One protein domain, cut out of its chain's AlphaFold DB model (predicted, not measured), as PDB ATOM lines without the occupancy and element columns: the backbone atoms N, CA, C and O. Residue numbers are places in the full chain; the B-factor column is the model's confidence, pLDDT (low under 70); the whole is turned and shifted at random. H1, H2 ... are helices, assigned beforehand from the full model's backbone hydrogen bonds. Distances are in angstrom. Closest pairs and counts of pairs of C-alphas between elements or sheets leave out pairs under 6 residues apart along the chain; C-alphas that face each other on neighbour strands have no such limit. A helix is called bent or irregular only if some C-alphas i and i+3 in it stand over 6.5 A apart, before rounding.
ATOM      1  N   ALA A  35      -2.202   8.938  17.872       88.00
ATOM      2  CA  ALA A  35      -0.830   9.437  17.920       88.00
ATOM      3  C   ALA A  35       0.236   8.361  18.210       88.00
ATOM      4  O   ALA A  35       1.411   8.565  17.914       88.00
ATOM      5  N   SER A  36      -0.127   7.228  18.823       90.00
ATOM      6  CA  SER A  36       0.850   6.245  19.328       90.00
ATOM      7  C   SER A  36       0.832   4.903  18.599       90.00
ATOM      8  O   SER A  36       1.840   4.186  18.620       90.00
ATOM      9  N   TRP A  37      -0.262   4.561  17.909       89.94
ATOM     10  CA  TRP A  37      -0.409   3.236  17.305       89.94
ATOM     11  C   TRP A  37       0.629   2.967  16.210       89.94
ATOM     12  O   TRP A  37       1.223   1.888  16.181       89.94
ATOM     13  N   ARG A  38       0.938   3.963  15.368       87.38
ATOM     14  CA  ARG A  38       1.935   3.832  14.288       87.38
ATOM     15  C   ARG A  38       3.322   3.500  14.828       87.38
ATOM     16  O   ARG A  38       4.014   2.628  14.299       87.38
ATOM     17  N   ALA A  39       3.718   4.153  15.920       88.19
ATOM     18  CA  ALA A  39       4.995   3.897  16.575       88.19
ATOM     19  C   ALA A  39       5.054   2.479  17.168       88.19
ATOM     20  O   ALA A  39       6.081   1.801  17.042       88.19
ATOM     21  N   ALA A  40       3.952   2.011  17.767       89.12
ATOM     22  CA  ALA A  40       3.839   0.658  18.305       89.12
ATOM     23  C   ALA A  40       3.944  -0.410  17.200       89.12
ATOM     24  O   ALA A  40       4.762  -1.327  17.315       89.12
ATOM     25  N   VAL A  41       3.208  -0.246  16.093       86.81
ATOM     26  CA  VAL A  41       3.280  -1.142  14.924       86.81
ATOM     27  C   VAL A  41       4.685  -1.138  14.325       86.81
ATOM     28  O   VAL A  41       5.275  -2.198  14.126       86.81
ATOM     29  N   GLY A  42       5.285   0.039  14.127       86.44
ATOM     30  CA  GLY A  42       6.652   0.152  13.618       86.44
ATOM     31  C   GLY A  42       7.684  -0.542  14.516       86.44
ATOM     32  O   GLY A  42       8.632  -1.147  14.014       86.44
ATOM     33  N   LYS A  43       7.510  -0.499  15.846       87.56
ATOM     34  CA  LYS A  43       8.367  -1.233  16.792       87.56
ATOM     35  C   LYS A  43       8.186  -2.744  16.670       87.56
ATOM     36  O   LYS A  43       9.188  -3.454  16.658       87.56
ATOM     37  N   ARG A  44       6.947  -3.227  16.549       84.25
ATOM     38  CA  ARG A  44       6.659  -4.658  16.387       84.25
ATOM     39  C   ARG A  44       7.208  -5.202  15.071       84.25
ATOM     40  O   ARG A  44       7.846  -6.248  15.077       84.25
ATOM     41  N   LEU A  45       7.044  -4.468  13.972       83.06
ATOM     42  CA  LEU A  45       7.585  -4.861  12.669       83.06
ATOM     43  C   LEU A  45       9.105  -5.031  12.714       83.06
ATOM     44  O   LEU A  45       9.627  -5.969  12.122       83.06
ATOM     45  N   ARG A  46       9.826  -4.196  13.478       83.62
ATOM     46  CA  ARG A  46      11.282  -4.349  13.658       83.62
ATOM     47  C   ARG A  46      11.681  -5.697  14.260       83.62
ATOM     48  O   ARG A  46      12.722  -6.207  13.861       83.62
ATOM     49  N   SER A  47      10.865  -6.288  15.131       83.00
ATOM     50  CA  SER A  47      11.147  -7.588  15.761       83.00
ATOM     51  C   SER A  47      10.640  -8.808  14.981       83.00
ATOM     52  O   SER A  47      10.928  -9.925  15.387       83.00
ATOM     53  N   VAL A  48       9.865  -8.621  13.908       82.56
ATOM     54  CA  VAL A  48       9.322  -9.723  13.093       82.56
ATOM     55  C   VAL A  48      10.305 -10.072  11.962       82.56
ATOM     56  O   VAL A  48      10.915  -9.162  11.381       82.56
ATOM     57  N   SER A  49      10.476 -11.375  11.691       82.38
ATOM     58  CA  SER A  49      11.222 -11.886  10.526       82.38
ATOM     59  C   SER A  49      10.488 -11.499   9.245       82.38
ATOM     60  O   SER A  49       9.260 -11.533   9.184       82.38
ATOM     61  N   TYR A  50      11.253 -11.082   8.240       76.06
ATOM     62  CA  TYR A  50      10.688 -10.656   6.969       76.06
ATOM     63  C   TYR A  50      10.031 -11.825   6.231       76.06
ATOM     64  O   TYR A  50       8.946 -11.674   5.683       76.06
ATOM     65  N   GLU A  51      10.653 -12.997   6.299       79.25
ATOM     66  CA  GLU A  51      10.205 -14.234   5.666       79.25
ATOM     67  C   GLU A  51       8.816 -14.630   6.182       79.25
ATOM     68  O   GLU A  51       7.886 -14.756   5.390       79.25
ATOM     69  N   ASN A  52       8.638 -14.673   7.508       80.88
ATOM     70  CA  ASN A  52       7.344 -14.986   8.123       80.88
ATOM     71  C   ASN A  52       6.264 -13.955   7.756       80.88
ATOM     72  O   ASN A  52       5.098 -14.294   7.595       80.88
ATOM     73  N   LEU A  53       6.643 -12.679   7.632       79.25
ATOM     74  CA  LEU A  53       5.708 -11.620   7.251       79.25
ATOM     75  C   LEU A  53       5.247 -11.767   5.797       79.25
ATOM     76  O   LEU A  53       4.078 -11.528   5.506       79.25
ATOM     77  N   VAL A  54       6.151 -12.136   4.888       78.62
ATOM     78  CA  VAL A  54       5.803 -12.387   3.485       78.62
ATOM     79  C   VAL A  54       4.911 -13.621   3.387       78.62
ATOM     80  O   VAL A  54       3.866 -13.538   2.749       78.62
ATOM     81  N   GLU A  55       5.254 -14.718   4.063       82.56
ATOM     82  CA  GLU A  55       4.429 -15.934   4.089       82.56
ATOM     83  C   GLU A  55       3.010 -15.677   4.614       82.56
ATOM     84  O   GLU A  55       2.046 -16.147   4.010       82.56
ATOM     85  N   ASP A  56       2.864 -14.871   5.669       80.50
ATOM     86  CA  ASP A  56       1.554 -14.523   6.229       80.50
ATOM     87  C   ASP A  56       0.727 -13.631   5.292       80.50
ATOM     88  O   ASP A  56      -0.499 -13.715   5.273       80.50
ATOM     89  N   VAL A  57       1.368 -12.735   4.535       78.69
ATOM     90  CA  VAL A  57       0.659 -11.715   3.746       78.69
ATOM     91  C   VAL A  57       0.381 -12.175   2.317       78.69
ATOM     92  O   VAL A  57      -0.673 -11.830   1.785       78.69
ATOM     93  N   MET A  58       1.269 -12.968   1.710       78.69
ATOM     94  CA  MET A  58       1.159 -13.440   0.323       78.69
ATOM     95  C   MET A  58      -0.204 -14.066  -0.031       78.69
ATOM     96  O   MET A  58      -0.730 -13.710  -1.083       78.69
ATOM     97  N   PRO A  59      -0.840 -14.905   0.817       83.69
ATOM     98  CA  PRO A  59      -2.157 -15.483   0.520       83.69
ATOM     99  C   PRO A  59      -3.283 -14.452   0.367       83.69
ATOM    100  O   PRO A  59      -4.318 -14.752  -0.226       83.69
ATOM    101  N   PHE A  60      -3.106 -13.247   0.915       77.38
ATOM    102  CA  PHE A  60      -4.080 -12.155   0.846       77.38
ATOM    103  C   PHE A  60      -3.807 -11.184  -0.305       77.38
ATOM    104  O   PHE A  60      -4.557 -10.220  -0.481       77.38
ATOM    105  N   LEU A  61      -2.724 -11.391  -1.053       74.38
ATOM    106  CA  LEU A  61      -2.391 -10.574  -2.206       74.38
ATOM    107  C   LEU A  61      -2.938 -11.205  -3.489       74.38
ATOM    108  O   LEU A  61      -3.066 -12.422  -3.603       74.38
ATOM    109  N   GLY A  62      -3.279 -10.361  -4.465       73.12
ATOM    110  CA  GLY A  62      -3.695 -10.834  -5.783       73.12
ATOM    111  C   GLY A  62      -2.554 -11.541  -6.536       73.12
ATOM    112  O   GLY A  62      -1.390 -11.369  -6.173       73.12
ATOM    113  N   PRO A  63      -2.863 -12.284  -7.616       71.56
ATOM    114  CA  PRO A  63      -1.884 -13.065  -8.385       71.56
ATOM    115  C   PRO A  63      -0.687 -12.254  -8.904       71.56
ATOM    116  O   PRO A  63       0.404 -12.795  -9.046       71.56
ATOM    117  N   ASP A  64      -0.890 -10.956  -9.150       70.75
ATOM    118  CA  ASP A  64       0.109 -10.039  -9.715       70.75
ATOM    119  C   ASP A  64       0.878  -9.239  -8.650       70.75
ATOM    120  O   ASP A  64       1.583  -8.273  -8.960       70.75
ATOM    121  N   ALA A  65       0.712  -9.569  -7.370       67.50
ATOM    122  CA  ALA A  65       1.339  -8.807  -6.308       67.50
ATOM    123  C   ALA A  65       2.849  -9.051  -6.255       67.50
ATOM    124  O   ALA A  65       3.309 -10.169  -6.031       67.50
ATOM    125  N   ASN A  66       3.623  -7.976  -6.413       67.12
ATOM    126  CA  ASN A  66       5.074  -8.033  -6.304       67.12
ATOM    127  C   ASN A  66       5.513  -7.960  -4.822       67.12
ATOM    128  O   ASN A  66       5.325  -6.914  -4.183       67.12
ATOM    129  N   PRO A  67       6.144  -9.014  -4.270       65.81
ATOM    130  CA  PRO A  67       6.644  -9.008  -2.900       65.81
ATOM    131  C   PRO A  67       7.806  -8.032  -2.664       65.81
ATOM    132  O   PRO A  67       8.067  -7.683  -1.516       65.81
ATOM    133  N   GLU A  68       8.471  -7.504  -3.695       65.25
ATOM    134  CA  GLU A  68       9.492  -6.453  -3.524       65.25
ATOM    135  C   GLU A  68       8.911  -5.175  -2.885       65.25
ATOM    136  O   GLU A  68       9.601  -4.455  -2.158       65.25
ATOM    137  N   GLY A  69       7.611  -4.913  -3.078       62.25
ATOM    138  CA  GLY A  69       6.897  -3.814  -2.422       62.25
ATOM    139  C   GLY A  69       6.629  -4.042  -0.927       62.25
ATOM    140  O   GLY A  69       6.429  -3.071  -0.195       62.25
ATOM    141  N   LEU A  70       6.672  -5.295  -0.457       66.56
ATOM    142  CA  LEU A  70       6.451  -5.678   0.945       66.56
ATOM    143  C   LEU A  70       7.680  -5.464   1.828       66.56
ATOM    144  O   LEU A  70       7.564  -5.673   3.036       66.56
ATOM    145  N   ALA A  71       8.818  -5.028   1.268       72.19
ATOM    146  CA  ALA A  71      10.051  -4.805   2.017       72.19
ATOM    147  C   ALA A  71       9.774  -4.065   3.335       72.19
ATOM    148  O   ALA A  71       9.077  -3.044   3.379       72.19
ATOM    149  N   LYS A  72      10.318  -4.594   4.430       72.44
ATOM    150  CA  LYS A  72      10.095  -4.093   5.793       72.44
ATOM    151  C   LYS A  72      10.374  -2.592   5.902       72.44
ATOM    152  O   LYS A  72       9.653  -1.865   6.584       72.44
ATOM    153  N   GLU A  73      11.378  -2.118   5.176       73.19
ATOM    154  CA  GLU A  73      11.781  -0.722   5.060       73.19
ATOM    155  C   GLU A  73      10.694   0.133   4.396       73.19
ATOM    156  O   GLU A  73      10.419   1.239   4.868       73.19
ATOM    157  N   ASN A  74      10.026  -0.385   3.362       75.88
ATOM    158  CA  ASN A  74       8.924   0.296   2.682       75.88
ATOM    159  C   ASN A  74       7.712   0.434   3.604       75.88
ATOM    160  O   ASN A  74       7.155   1.525   3.713       75.88
ATOM    161  N   ILE A  75       7.354  -0.622   4.339       76.88
ATOM    162  CA  ILE A  75       6.251  -0.580   5.312       76.88
ATOM    163  C   ILE A  75       6.564   0.417   6.437       76.88
ATOM    164  O   ILE A  75       5.720   1.233   6.807       76.88
ATOM    165  N   ILE A  76       7.793   0.399   6.964       79.00
ATOM    166  CA  ILE A  76       8.231   1.350   7.995       79.00
ATOM    167  C   ILE A  76       8.208   2.788   7.465       79.00
ATOM    168  O   ILE A  76       7.837   3.699   8.207       79.00
ATOM    169  N   ARG A  77       8.594   3.008   6.205       80.00
ATOM    170  CA  ARG A  77       8.537   4.323   5.559       80.00
ATOM    171  C   ARG A  77       7.095   4.811   5.421       80.00
ATOM    172  O   ARG A  77       6.818   5.946   5.792       80.00
ATOM    173  N   LEU A  78       6.178   3.958   4.964       78.38
ATOM    174  CA  LEU A  78       4.754   4.291   4.836       78.38
ATOM    175  C   LEU A  78       4.117   4.640   6.189       78.38
ATOM    176  O   LEU A  78       3.383   5.616   6.289       78.38
ATOM    177  N   LEU A  79       4.470   3.920   7.260       79.38
ATOM    178  CA  LEU A  79       3.999   4.228   8.617       79.38
ATOM    179  C   LEU A  79       4.447   5.602   9.136       79.38
ATOM    180  O   LEU A  79       3.800   6.147  10.026       79.38
ATOM    181  N   LYS A  80       5.567   6.132   8.638       77.06
ATOM    182  CA  LYS A  80       6.109   7.433   9.056       77.06
ATOM    183  C   LYS A  80       5.624   8.597   8.195       77.06
ATOM    184  O   LYS A  80       5.632   9.718   8.681       77.06
ATOM    185  N   ASN A  81       5.248   8.324   6.947       69.25
ATOM    186  CA  ASN A  81       5.037   9.343   5.919       69.25
ATOM    187  C   ASN A  81       3.564   9.504   5.498       69.25
ATOM    188  O   ASN A  81       3.318  10.119   4.462       69.25
ATOM    189  N   LYS A  82       2.592   8.961   6.249       61.88
ATOM    190  CA  LYS A  82       1.183   9.336   6.039       61.88
ATOM    191  C   LYS A  82       1.048  10.834   6.392       61.88
ATOM    192  O   LYS A  82       1.527  11.190   7.472       61.88
ATOM    193  N   PRO A  83       0.530  11.685   5.482       54.25
ATOM    194  CA  PRO A  83       0.389  13.120   5.726       54.25
ATOM    195  C   PRO A  83      -0.553  13.421   6.894       54.25
ATOM    196  O   PRO A  83      -1.427  12.571   7.188       54.25
TER     197      PRO A  83
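This is residues 35 to 83 of the 83 residues of an uncharacterized protein of Actinobacteria bacterium RBG_13_55_18 (UniProt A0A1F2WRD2). The chain makes an open, folded-back path of helices: H1 and H2 lead outward with a corner between them, the stretch after H2 turns round, and the short H3 and then H4 lead back, with H4 side by side with H1 and running opposite ways. Residues 59 to 65, of which 59 and 60 belong to H2, stick out at the turn. The printed part has 49 residues, with four named helices in the order H1, H2, H3, H4 and no named strand, and its class is all helix. The whole is only just loose, close to compact, with a radius of gyration of the C-alphas of 11.7 A and spans of 34 by 24 by 16 A.

H1, residues 37 to 47, and H4, residues 72 to 80, touch, and their closest C-alphas are those of Gly 42 and Ile 76, 6.0 A apart. They stand at a shallow tilt of 15 degrees and run opposite ways. H2, residues 50 to 60, is apart from H1, although a tight link of 2 residues joins them. H2 and H4 are close but not clearly touching, with the C-alphas of Tyr 50 and Lys 72 closest at 6.7 A, and their lines are about perpendicular at 75 degrees. H2 and H3, residues 67 to 70, only just touch, with 3 pairs of C-alphas within 8 A; the closest are those of Val 54 and Leu 70, 7.2 A apart. H3 and H4 meet only through their link, and H1 and H3 are apart. Every O i to N i+4 pair is within hydrogen-bond range in H4, against 6 of 7 in H1 and 5 of 7 in H2, while H3 is too short for such a pair.

H1 measures 15.9 A from its first to its last C-alpha and begins with C-alpha 37 at (-0.409, 3.236, 17.305). H2 measures 16.1 A and ends with C-alpha 60 at (-4.080, -12.155, 0.846). H2 is irregular, but only just: C-alphas 56 and 59 are 6.9 A apart. H3 has four residues and measures 5.1 A. H4 measures 12.6 A and ends with C-alpha 80 at (6.109, 7.433, 9.056).

The two C-alphas farthest apart are those of Ala 35 and Pro 63, at 34.6 A, while the first and last printed C-alphas, of Ala 35 and Pro 83, are 12.8 A apart. The printed part has no cut, and Pro 83 is the chain's last residue. The links H1 to H2 and H3 to H4 are tight, the link H2 to H3 is short with 6 residues, and there is no long link. Residues 59 to 65 stand free. The mean pLDDT of the printed part is 77.6, and it is under 70 in residues 65 to 70, of which 67 to 70 belong to H3, and in residues 81 to 83.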